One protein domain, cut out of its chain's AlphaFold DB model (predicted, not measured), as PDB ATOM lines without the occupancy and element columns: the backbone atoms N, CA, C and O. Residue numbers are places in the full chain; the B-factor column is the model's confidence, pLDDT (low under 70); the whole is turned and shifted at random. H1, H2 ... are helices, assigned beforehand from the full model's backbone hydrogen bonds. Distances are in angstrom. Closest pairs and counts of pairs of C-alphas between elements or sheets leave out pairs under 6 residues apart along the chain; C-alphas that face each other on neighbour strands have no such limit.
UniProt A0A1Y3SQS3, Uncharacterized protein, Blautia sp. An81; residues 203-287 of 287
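This is residues 203 to 287 of the 287 residues of an uncharacterized protein of Blautia sp. An81 (UniProt A0A1Y3SQS3). Three helices spread out from a small body made of the two links and the inner parts of the helices, residues 220 to 231 of H1, 249 to 254 of H2 and 268 to 274 of H3: the long H1 makes an arm at one end, its last residues meet the short H2, and H3 reaches away from both of them. Residues 203 to 219 of H1, residues 255 to 260 beyond the first part of H2, and residues 275 to 287, most of them in H3, stick out, while the two links between the helices come together in the body, where residues 233 to 234 pair with residues 266 to 267. The printed part has 85 residues with three named helices, H1, H2 and H3 in that order, and no named strand; its class is all helix. It is only just extended, close to loose, with a radius of gyration of the C-alphas of 18.1 A, and its outline is flat, spanning 55 by 45 by 19 A.

H1 is residues 203 to 231, 42.2 A from first to last C-alpha; it begins with C-alpha 203 at (186.431, 174.938, 200.933) and ends with C-alpha 231 at (191.339, 178.619, 159.168). Residues 232 to 248 hold no named element. H2 is residues 249 to 257, 12.3 A long. H3 is residues 268 to 285, 25.7 A long, and ends with C-alpha 285 at (208.325, 196.425, 151.658).

H1 touches H2 with residues 229 to 231 alone. Their closest C-alphas are those of Leu 230 and Leu 249, 5.3 A apart. The two helices run the same way at a steep tilt of 52 degrees, with their centres 28.9 A apart. H3 is apart from H1 and also apart from H2. Between the links, residues 233 to 234 form a short parallel pairing with residues 266 to 267. In H1 and H2 every O i to N i+4 pair is within hydrogen-bond range; in H3 13 of 14 are.

The two C-alphas farthest apart are those of Ala 203 and Gly 287, 58.4 A. Without the stretches that stand free, the body of 49 residues spans 34 by 24 by 13 A. The link from H1 to H2, 17 residues, is long; the link from H2 to H3, 10 residues, is short. The printed part has no cut, and Gly 287 is the chain's last residue. The mean pLDDT of the printed part is 73.8, and the model's confidence is under 70 in residues 203 to 208, 236 to 245, 259 to 261 and 284 to 287.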
ATOM      1  N   ALA A 203     186.320 175.882 202.042       47.28
ATOM      2  CA  ALA A 203     186.431 174.938 200.933       47.28
ATOM      3  C   ALA A 203     185.733 175.467 199.671       47.28
ATOM      4  O   ALA A 203     186.181 175.185 198.559       47.28
ATOM      5  N   ASN A 204     184.664 176.258 199.825       45.28
ATOM      6  CA  ASN A 204     183.815 176.609 198.694       45.28
ATOM      7  C   ASN A 204     184.418 177.708 197.803       45.28
ATOM      8  O   ASN A 204     184.374 177.572 196.589       45.28
ATOM      9  N   THR A 205     185.091 178.727 198.354       53.25
ATOM     10  CA  THR A 205     185.705 179.784 197.523       53.25
ATOM     11  C   THR A 205     186.860 179.262 196.672       53.25
ATOM     12  O   THR A 205     186.981 179.628 195.506       53.25
ATOM     13  N   ASN A 206     187.702 178.382 197.220       58.28
ATOM     14  CA  ASN A 206     188.825 177.822 196.466       58.28
ATOM     15  C   ASN A 206     188.338 176.810 195.425       58.28
ATOM     16  O   ASN A 206     188.765 176.876 194.277       58.28
ATOM     17  N   THR A 207     187.373 175.955 195.778       59.81
ATOM     18  CA  THR A 207     186.790 174.986 194.835       59.81
ATOM     19  C   THR A 207     186.009 175.681 193.712       59.81
ATOM     20  O   THR A 207     186.066 175.247 192.562       59.81
ATOM     21  N   GLU A 208     185.277 176.759 194.007       60.97
ATOM     22  CA  GLU A 208     184.587 177.563 192.991       60.97
ATOM     23  C   GLU A 208     185.583 178.297 192.088       60.97
ATOM     24  O   GLU A 208     185.434 178.243 190.869       60.97
ATOM     25  N   ASN A 209     186.643 178.890 192.644       72.62
ATOM     26  CA  ASN A 209     187.689 179.537 191.849       72.62
ATOM     27  C   ASN A 209     188.448 178.540 190.956       72.62
ATOM     28  O   ASN A 209     188.729 178.853 189.801       72.62
ATOM     29  N   GLU A 210     188.732 177.330 191.442       76.56
ATOM     30  CA  GLU A 210     189.347 176.258 190.648       76.56
ATOM     31  C   GLU A 210     188.421 175.769 189.525       76.56
ATOM     32  O   GLU A 210     188.868 175.577 188.391       76.56
ATOM     33  N   LYS A 211     187.116 175.626 189.796       81.69
ATOM     34  CA  LYS A 211     186.113 175.292 188.770       81.69
ATOM     35  C   LYS A 211     186.002 176.389 187.713       81.69
ATOM     36  O   LYS A 211     186.027 176.079 186.526       81.69
ATOM     37  N   ILE A 212     185.955 177.658 188.127       82.44
ATOM     38  CA  ILE A 212     185.918 178.811 187.218       82.44
ATOM     39  C   ILE A 212     187.184 178.852 186.359       82.44
ATOM     40  O   ILE A 212     187.087 178.993 185.141       82.44
ATOM     41  N   ALA A 213     188.366 178.676 186.954       84.81
ATOM     42  CA  ALA A 213     189.624 178.629 186.213       84.81
ATOM     43  C   ALA A 213     189.635 177.482 185.186       84.81
ATOM     44  O   ALA A 213     190.010 177.693 184.030       84.81
ATOM     45  N   SER A 214     189.153 176.296 185.573       86.50
ATOM     46  CA  SER A 214     189.012 175.143 184.676       86.50
ATOM     47  C   SER A 214     188.051 175.416 183.517       86.50
ATOM     48  O   SER A 214     188.346 175.079 182.368       86.50
ATOM     49  N   ASP A 215     186.907 176.045 183.780       88.31
ATOM     50  CA  ASP A 215     185.907 176.326 182.750       88.31
ATOM     51  C   ASP A 215     186.367 177.425 181.786       88.31
ATOM     52  O   ASP A 215     186.218 177.268 180.571       88.31
ATOM     53  N   VAL A 216     187.025 178.477 182.282       87.25
ATOM     54  CA  VAL A 216     187.676 179.501 181.442       87.25
ATOM     55  C   VAL A 216     188.722 178.865 180.524       87.25
ATOM     56  O   VAL A 216     188.800 179.180 179.335       87.25
ATOM     57  N   ASP A 217     189.495 177.918 181.043       84.31
ATOM     58  CA  ASP A 217     190.503 177.199 180.279       84.31
ATOM     59  C   ASP A 217     189.889 176.252 179.221       84.31
ATOM     60  O   ASP A 217     190.358 176.188 178.079       84.31
ATOM     61  N   LYS A 218     188.765 175.583 179.526       84.12
ATOM     62  CA  LYS A 218     187.973 174.832 178.527       84.12
ATOM     63  C   LYS A 218     187.422 175.742 177.427       84.12
ATOM     64  O   LYS A 218     187.504 175.362 176.258       84.12
ATOM     65  N   ILE A 219     186.912 176.927 177.772       85.75
ATOM     66  CA  ILE A 219     186.417 177.916 176.798       85.75
ATOM     67  C   ILE A 219     187.554 178.367 175.876       85.75
ATOM     68  O   ILE A 219     187.396 178.362 174.655       85.75
ATOM     69  N   ALA A 220     188.723 178.688 176.435       83.62
ATOM     70  CA  ALA A 220     189.890 179.071 175.645       83.62
ATOM     71  C   ALA A 220     190.294 177.966 174.651       83.62
ATOM     72  O   ALA A 220     190.520 178.247 173.471       83.62
ATOM     73  N   ARG A 221     190.316 176.696 175.084       80.94
ATOM     74  CA  ARG A 221     190.593 175.552 174.195       80.94
ATOM     75  C   ARG A 221     189.538 175.381 173.103       80.94
ATOM     76  O   ARG A 221     189.899 175.116 171.957       80.94
ATOM     77  N   ALA A 222     188.258 175.530 173.436       83.06
ATOM     78  CA  ALA A 222     187.171 175.436 172.464       83.06
ATOM     79  C   ALA A 222     187.291 176.527 171.389       83.06
ATOM     80  O   ALA A 222     187.216 176.217 170.201       83.06
ATOM     81  N   ASN A 223     187.583 177.768 171.788       85.12
ATOM     82  CA  ASN A 223     187.797 178.880 170.862       85.12
ATOM     83  C   ASN A 223     188.979 178.625 169.917       85.12
ATOM     84  O   ASN A 223     188.843 178.796 168.707       85.12
ATOM     85  N   VAL A 224     190.114 178.150 170.442       83.12
ATOM     86  CA  VAL A 224     191.280 177.791 169.615       83.12
ATOM     87  C   VAL A 224     190.936 176.663 168.636       83.12
ATOM     88  O   VAL A 224     191.345 176.710 167.479       83.12
ATOM     89  N   ARG A 225     190.144 175.666 169.055       80.81
ATOM     90  CA  ARG A 225     189.705 174.583 168.160       80.81
ATOM     91  C   ARG A 225     188.806 175.094 167.032       80.81
ATOM     92  O   ARG A 225     188.988 174.666 165.897       80.81
ATOM     93  N   ILE A 226     187.866 175.989 167.332       84.12
ATOM     94  CA  ILE A 226     186.981 176.586 166.323       84.12
ATOM     95  C   ILE A 226     187.802 177.397 165.317       84.12
ATOM     96  O   ILE A 226     187.633 177.208 164.117       84.12
ATOM     97  N   ALA A 227     188.731 178.233 165.788       82.81
ATOM     98  CA  ALA A 227     189.619 178.999 164.912       82.81
ATOM     99  C   ALA A 227     190.451 178.080 164.002       82.81
ATOM    100  O   ALA A 227     190.466 178.254 162.788       82.81
ATOM    101  N   ASN A 228     191.052 177.030 164.567       81.81
ATOM    102  CA  ASN A 228     191.808 176.030 163.811       81.81
ATOM    103  C   ASN A 228     190.964 175.335 162.726       81.81
ATOM    104  O   ASN A 228     191.435 175.123 161.610       81.81
ATOM    105  N   TYR A 229     189.711 174.992 163.043       84.38
ATOM    106  CA  TYR A 229     188.784 174.382 162.090       84.38
ATOM    107  C   TYR A 229     188.384 175.353 160.968       84.38
ATOM    108  O   TYR A 229     188.324 174.954 159.807       84.38
ATOM    109  N   LEU A 230     188.144 176.629 161.273       82.81
ATOM    110  CA  LEU A 230     187.792 177.630 160.261       82.81
ATOM    111  C   LEU A 230     188.970 177.956 159.334       82.81
ATOM    112  O   LEU A 230     188.802 177.972 158.114       82.81
ATOM    113  N   ASP A 231     190.160 178.146 159.903       78.94
ATOM    114  CA  ASP A 231     191.339 178.619 159.168       78.94
ATOM    115  C   ASP A 231     192.157 177.483 158.531       78.94
ATOM    116  O   ASP A 231     193.061 177.738 157.735       78.94
ATOM    117  N   GLY A 232     191.878 176.222 158.884       75.19
ATOM    118  CA  GLY A 232     192.649 175.062 158.424       75.19
ATOM    119  C   GLY A 232     194.087 175.030 158.950       75.19
ATOM    120  O   GLY A 232     194.974 174.458 158.315       75.19
ATOM    121  N   ARG A 233     194.317 175.644 160.113       79.00
ATOM    122  CA  ARG A 233     195.605 175.682 160.819       79.00
ATOM    123  C   ARG A 233     195.506 174.892 162.115       79.00
ATOM    124  O   ARG A 233     194.436 174.803 162.701       79.00
ATOM    125  N   GLN A 234     196.613 174.333 162.589       74.62
ATOM    126  CA  GLN A 234     196.645 173.579 163.843       74.62
ATOM    127  C   GLN A 234     197.547 174.241 164.881       74.62
ATOM    128  O   GLN A 234     198.695 173.848 165.085       74.62
ATOM    129  N   VAL A 235     197.015 175.251 165.572       72.19
ATOM    130  CA  VAL A 235     197.719 175.923 166.671       72.19
ATOM    131  C   VAL A 235     197.249 175.376 168.019       72.19
ATOM    132  O   VAL A 235     196.056 175.266 168.293       72.19
ATOM    133  N   THR A 236     198.190 175.026 168.891       66.44
ATOM    134  CA  THR A 236     197.911 174.534 170.248       66.44
ATOM    135  C   THR A 236     198.200 175.591 171.314       66.44
ATOM    136  O   THR A 236     199.041 176.475 171.123       66.44
ATOM    137  N   LYS A 237     197.528 175.488 172.468       66.44
ATOM    138  CA  LYS A 237     197.971 176.174 173.689       66.44
ATOM    139  C   LYS A 237     199.300 175.540 174.130       66.44
ATOM    140  O   LYS A 237     199.457 174.332 174.004       66.44
ATOM    141  N   PHE A 238     200.260 176.358 174.566       60.38
ATOM    142  CA  PHE A 238     201.673 175.969 174.730       60.38
ATOM    143  C   PHE A 238     201.914 174.849 175.761       60.38
ATOM    144  O   PHE A 238     202.894 174.129 175.622       60.38
ATOM    145  N   ASP A 239     201.013 174.671 176.732       51.38
ATOM    146  CA  ASP A 239     201.295 173.897 177.950       51.38
ATOM    147  C   ASP A 239     200.522 172.574 178.119       51.38
ATOM    148  O   ASP A 239     200.730 171.896 179.119       51.38
ATOM    149  N   GLU A 240     199.648 172.150 177.191       54.09
ATOM    150  CA  GLU A 240     198.828 170.938 177.417       54.09
ATOM    151  C   GLU A 240     198.475 170.117 176.162       54.09
ATOM    152  O   GLU A 240     198.428 170.624 175.037       54.09
ATOM    153  N   LEU A 241     198.176 168.825 176.386       54.41
ATOM    154  CA  LEU A 241     197.751 167.844 175.379       54.41
ATOM    155  C   LEU A 241     196.399 168.261 174.766       54.41
ATOM    156  O   LEU A 241     195.339 168.084 175.366       54.41
ATOM    157  N   ASN A 242     196.430 168.855 173.575       59.12
ATOM    158  CA  ASN A 242     195.244 169.423 172.933       59.12
ATOM    159  C   ASN A 242     194.604 168.446 171.933       59.12
ATOM    160  O   ASN A 242     195.296 167.708 171.234       59.12
ATOM    161  N   ILE A 243     193.276 168.489 171.807       61.38
ATOM    162  CA  ILE A 243     192.535 167.732 170.788       61.38
ATOM    163  C   ILE A 243     192.496 168.591 169.517       61.38
ATOM    164  O   ILE A 243     191.803 169.615 169.470       61.38
ATOM    165  N   LEU A 244     193.275 168.186 168.515       66.88
ATOM    166  CA  LEU A 244     193.400 168.851 167.217       66.88
ATOM    167  C   LEU A 244     192.120 168.673 166.387       66.88
ATOM    168  O   LEU A 244     191.455 167.642 166.471       66.88
ATOM    169  N   ALA A 245     191.767 169.686 165.588       69.06
ATOM    170  CA  ALA A 245     190.564 169.642 164.754       69.06
ATOM    171  C   ALA A 245     190.671 168.596 163.629       69.06
ATOM    172  O   ALA A 245     189.654 168.039 163.231       69.06
ATOM    173  N   ASN A 246     191.889 168.317 163.130       72.31
ATOM    174  CA  ASN A 246     192.217 167.332 162.083       72.31
ATOM    175  C   ASN A 246     191.465 167.464 160.747       72.31
ATOM    176  O   ASN A 246     191.742 166.712 159.817       72.31
ATOM    177  N   ARG A 247     190.572 168.446 160.631       75.12
ATOM    178  CA  ARG A 247     189.843 168.863 159.437       75.12
ATOM    179  C   ARG A 247     189.625 170.371 159.471       75.12
ATOM    180  O   ARG A 247     189.744 170.991 160.530       75.12
ATOM    181  N   SER A 248     189.322 170.941 158.312       84.50
ATOM    182  CA  SER A 248     188.931 172.341 158.174       84.50
ATOM    183  C   SER A 248     187.529 172.450 157.584       84.50
ATOM    184  O   SER A 248     187.101 171.572 156.832       84.50
ATOM    185  N   LEU A 249     186.843 173.559 157.859       85.06
ATOM    186  CA  LEU A 249     185.543 173.865 157.264       85.06
ATOM    187  C   LEU A 249     185.610 173.827 155.733       85.06
ATOM    188  O   LEU A 249     184.693 173.349 155.072       85.06
ATOM    189  N   LYS A 250     186.718 174.304 155.157       82.56
ATOM    190  CA  LYS A 250     186.935 174.280 153.710       82.56
ATOM    191  C   LYS A 250     186.969 172.852 153.163       82.56
ATOM    192  O   LYS A 250     186.354 172.605 152.129       82.56
ATOM    193  N   ASN A 251     187.640 171.926 153.851       83.19
ATOM    194  CA  ASN A 251     187.693 170.522 153.440       83.19
ATOM    195  C   ASN A 251     186.309 169.865 153.543       83.19
ATOM    196  O   ASN A 251     185.895 169.189 152.607       83.19
ATOM    197  N   ASP A 252     185.548 170.151 154.602       84.56
ATOM    198  CA  ASP A 252     184.192 169.607 154.750       84.56
ATOM    199  C   ASP A 252     183.219 170.158 153.686       84.56
ATOM    200  O   ASP A 252     182.373 169.429 153.170       84.56
ATOM    201  N   ILE A 253     183.358 171.430 153.286       82.62
ATOM    202  CA  ILE A 253     182.574 172.021 152.184       82.62
ATOM    203  C   ILE A 253     182.946 171.382 150.837       82.62
ATOM    204  O   ILE A 253     182.064 171.093 150.025       82.62
ATOM    205  N   VAL A 254     184.237 171.148 150.586       83.19
ATOM    206  CA  VAL A 254     184.719 170.465 149.374       83.19
ATOM    207  C   VAL A 254     184.153 169.045 149.285       83.19
ATOM    208  O   VAL A 254     183.648 168.661 148.226       83.19
ATOM    209  N   GLU A 255     184.164 168.307 150.398       82.81
ATOM    210  CA  GLU A 255     183.580 166.966 150.500       82.81
ATOM    211  C   GLU A 255     182.067 166.995 150.227       82.81
ATOM    212  O   GLU A 255     181.564 166.225 149.402       82.81
ATOM    213  N   ALA A 256     181.339 167.935 150.839       82.38
ATOM    214  CA  ALA A 256     179.892 168.062 150.677       82.38
ATOM    215  C   ALA A 256     179.468 168.400 149.234       82.38
ATOM    216  O   ALA A 256     178.460 167.883 148.746       82.38
ATOM    217  N   ILE A 257     180.232 169.248 148.535       83.62
ATOM    218  CA  ILE A 257     179.930 169.699 147.162       83.62
ATOM    219  C   ILE A 257     180.587 168.774 146.109       83.62
ATOM    220  O   ILE A 257     180.381 168.953 144.909       83.62
ATOM    221  N   LYS A 258     181.364 167.757 146.524       78.81
ATOM    222  CA  LYS A 258     182.100 166.818 145.646       78.81
ATOM    223  C   LYS A 258     182.918 167.519 144.550       78.81
ATOM    224  O   LYS A 258     182.974 167.060 143.409       78.81
ATOM    225  N   THR A 259     183.509 168.666 144.875       69.56
ATOM    226  CA  THR A 259     184.372 169.429 143.951       69.56
ATOM    227  C   THR A 259     185.858 169.143 144.267       69.56
ATOM    228  O   THR A 259     186.136 168.352 145.158       69.56
ATOM    229  N   LYS A 260     186.808 169.692 143.486       69.44
ATOM    230  CA  LYS A 260     188.268 169.403 143.508       69.44
ATOM    231  C   LYS A 260     188.932 169.291 144.898       69.44
ATOM    232  O   LYS A 260     188.480 169.914 145.843       69.44
ATOM    233  N   GLU A 261     190.070 168.582 144.898       69.56
ATOM    234  CA  GLU A 261     190.993 168.192 145.988       69.56
ATOM    235  C   GLU A 261     191.026 169.061 147.262       69.56
ATOM    236  O   GLU A 261     191.112 170.291 147.215       69.56
ATOM    237  N   GLU A 262     191.017 168.370 148.409       70.75
ATOM    238  CA  GLU A 262     191.116 168.932 149.759       70.75
ATOM    239  C   GLU A 262     192.385 169.774 149.953       70.75
ATOM    240  O   GLU A 262     193.462 169.459 149.443       70.75
ATOM    241  N   THR A 263     192.274 170.842 150.744       71.31
ATOM    242  CA  THR A 263     193.437 171.660 151.098       71.31
ATOM    243  C   THR A 263     194.237 171.043 152.246       71.31
ATOM    244  O   THR A 263     193.633 170.595 153.228       71.31
ATOM    245  N   PRO A 264     195.585 171.043 152.168       72.31
ATOM    246  CA  PRO A 264     196.422 170.514 153.232       72.31
ATOM    247  C   PRO A 264     196.295 171.389 154.480       72.31
ATOM    248  O   PRO A 264     196.316 172.616 154.403       72.31
ATOM    249  N   ILE A 265     196.150 170.738 155.629       77.44
ATOM    250  CA  ILE A 265     196.081 171.402 156.927       77.44
ATOM    251  C   ILE A 265     197.502 171.767 157.348       77.44
ATOM    252  O   ILE A 265     198.387 170.913 157.330       77.44
ATOM    253  N   CYS A 266     197.719 173.028 157.720       75.62
ATOM    254  CA  CYS A 266     199.038 173.494 158.132       75.62
ATOM    255  C   CYS A 266     199.275 173.231 159.617       75.62
ATOM    256  O   CYS A 266     198.531 173.710 160.482       75.62
ATOM    257  N   ASP A 267     200.369 172.538 159.909       74.62
ATOM    258  CA  ASP A 267     200.816 172.325 161.280       74.62
ATOM    259  C   ASP A 267     201.373 173.616 161.892       74.62
ATOM    260  O   ASP A 267     201.749 174.571 161.199       74.62
ATOM    261  N   ARG A 268     201.467 173.648 163.224       72.19
ATOM    262  CA  ARG A 268     201.980 174.800 163.979       72.19
ATOM    263  C   ARG A 268     203.330 175.298 163.455       72.19
ATOM    264  O   ARG A 268     203.495 176.500 163.275       72.19
ATOM    265  N   THR A 269     204.282 174.398 163.207       74.56
ATOM    266  CA  THR A 269     205.631 174.758 162.737       74.56
ATOM    267  C   THR A 269     205.573 175.449 161.379       74.56
ATOM    268  O   THR A 269     206.153 176.515 161.204       74.56
ATOM    269  N   GLN A 270     204.772 174.910 160.458       76.31
ATOM    270  CA  GLN A 270     204.568 175.491 159.131       76.31
ATOM    271  C   GLN A 270     203.893 176.865 159.218       76.31
ATOM    272  O   GLN A 270     204.293 177.797 158.527       76.31
ATOM    273  N   THR A 271     202.919 177.008 160.122       71.88
ATOM    274  CA  THR A 271     202.223 178.277 160.374       71.88
ATOM    275  C   THR A 271     203.182 179.349 160.907       71.88
ATOM    276  O   THR A 271     203.140 180.496 160.465       71.88
ATOM    277  N   ILE A 272     204.063 178.989 161.846       73.44
ATOM    278  CA  ILE A 272     205.060 179.906 162.424       73.44
ATOM    279  C   ILE A 272     206.090 180.317 161.368       73.44
ATOM    280  O   ILE A 272     206.391 181.506 161.244       73.44
ATOM    281  N   ASP A 273     206.589 179.361 160.583       78.00
ATOM    282  CA  ASP A 273     207.563 179.617 159.520       78.00
ATOM    283  C   ASP A 273     206.990 180.540 158.436       78.00
ATOM    284  O   ASP A 273     207.686 181.423 157.926       78.00
ATOM    285  N   GLU A 274     205.713 180.372 158.091       75.44
ATOM    286  CA  GLU A 274     205.013 181.225 157.132       75.44
ATOM    287  C   GLU A 274     204.777 182.637 157.689       75.44
ATOM    288  O   GLU A 274     205.064 183.622 157.007       75.44
ATOM    289  N   CYS A 275     204.352 182.765 158.953       72.62
ATOM    290  CA  CYS A 275     204.236 184.063 159.622       72.62
ATOM    291  C   CYS A 275     205.580 184.803 159.694       72.62
ATOM    292  O   CYS A 275     205.626 186.002 159.421       72.62
ATOM    293  N   HIS A 276     206.681 184.109 160.000       74.75
ATOM    294  CA  HIS A 276     208.021 184.704 159.997       74.75
ATOM    295  C   HIS A 276     208.445 185.178 158.602       74.75
ATOM    296  O   HIS A 276     208.983 186.276 158.467       74.75
ATOM    297  N   LYS A 277     208.181 184.383 157.558       77.62
ATOM    298  CA  LYS A 277     208.479 184.760 156.167       77.62
ATOM    299  C   LYS A 277     207.662 185.962 155.704       77.62
ATOM    300  O   LYS A 277     208.216 186.828 155.032       77.62
ATOM    301  N   ASN A 278     206.383 186.026 156.069       75.25
ATOM    302  CA  ASN A 278     205.512 187.150 155.728       75.25
ATOM    303  C   ASN A 278     205.943 188.424 156.460       75.25
ATOM    304  O   ASN A 278     206.083 189.461 155.822       75.25
ATOM    305  N   LYS A 279     206.294 188.325 157.746       73.38
ATOM    306  CA  LYS A 279     206.809 189.460 158.523       73.38
ATOM    307  C   LYS A 279     208.124 190.016 157.958       73.38
ATOM    308  O   LYS A 279     208.263 191.220 157.791       73.38
ATOM    309  N   LEU A 280     209.054 189.141 157.563       73.25
ATOM    310  CA  LEU A 280     210.304 189.530 156.887       73.25
ATOM    311  C   LEU A 280     210.081 190.136 155.490       73.25
ATOM    312  O   LEU A 280     210.960 190.819 154.968       73.25
ATOM    313  N   ARG A 281     208.944 189.842 154.852       71.50
ATOM    314  CA  ARG A 281     208.528 190.441 153.577       71.50
ATOM    315  C   ARG A 281     207.946 191.834 153.792       71.50
ATOM    316  O   ARG A 281     208.381 192.764 153.129       71.50
ATOM    317  N   GLU A 282     207.055 191.984 154.767       72.38
ATOM    318  CA  GLU A 282     206.457 193.269 155.145       72.38
ATOM    319  C   GLU A 282     207.505 194.270 155.661       72.38
ATOM    320  O   GLU A 282     207.432 195.456 155.351       72.38
ATOM    321  N   GLU A 283     208.526 193.805 156.388       72.25
ATOM    322  CA  GLU A 283     209.659 194.635 156.835       72.25
ATOM    323  C   GLU A 283     210.582 195.066 155.677       72.25
ATOM    324  O   GLU A 283     211.259 196.083 155.787       72.25
ATOM    325  N   LYS A 284     210.598 194.329 154.555       65.44
ATOM    326  CA  LYS A 284     211.333 194.702 153.329       65.44
ATOM    327  C   LYS A 284     210.535 195.595 152.382       65.44
ATOM    328  O   LYS A 284     211.136 196.241 151.534       65.44
ATOM    329  N   GLU A 285     209.210 195.586 152.476       64.81
ATOM    330  CA  GLU A 285     208.325 196.425 151.658       64.81
ATOM    331  C   GLU A 285     208.050 197.792 152.310       64.81
ATOM    332  O   GLU A 285     207.678 198.732 151.612       64.81
ATOM    333  N   ASN A 286     208.285 197.924 153.622       55.34
ATOM    334  CA  ASN A 286     208.075 199.154 154.399       55.34
ATOM    335  C   ASN A 286     209.373 199.843 154.883       55.34
ATOM    336  O   ASN A 286     209.293 200.756 155.710       55.34
ATOM    337  N   GLY A 287     210.549 199.414 154.412       50.97
ATOM    338  CA  GLY A 287     211.859 200.031 154.686       50.97
ATOM    339  C   GLY A 287     212.543 200.483 153.408       50.97
ATOM    340  O   GLY A 287     213.185 201.557 153.444       50.97
TER     341      GLY A 287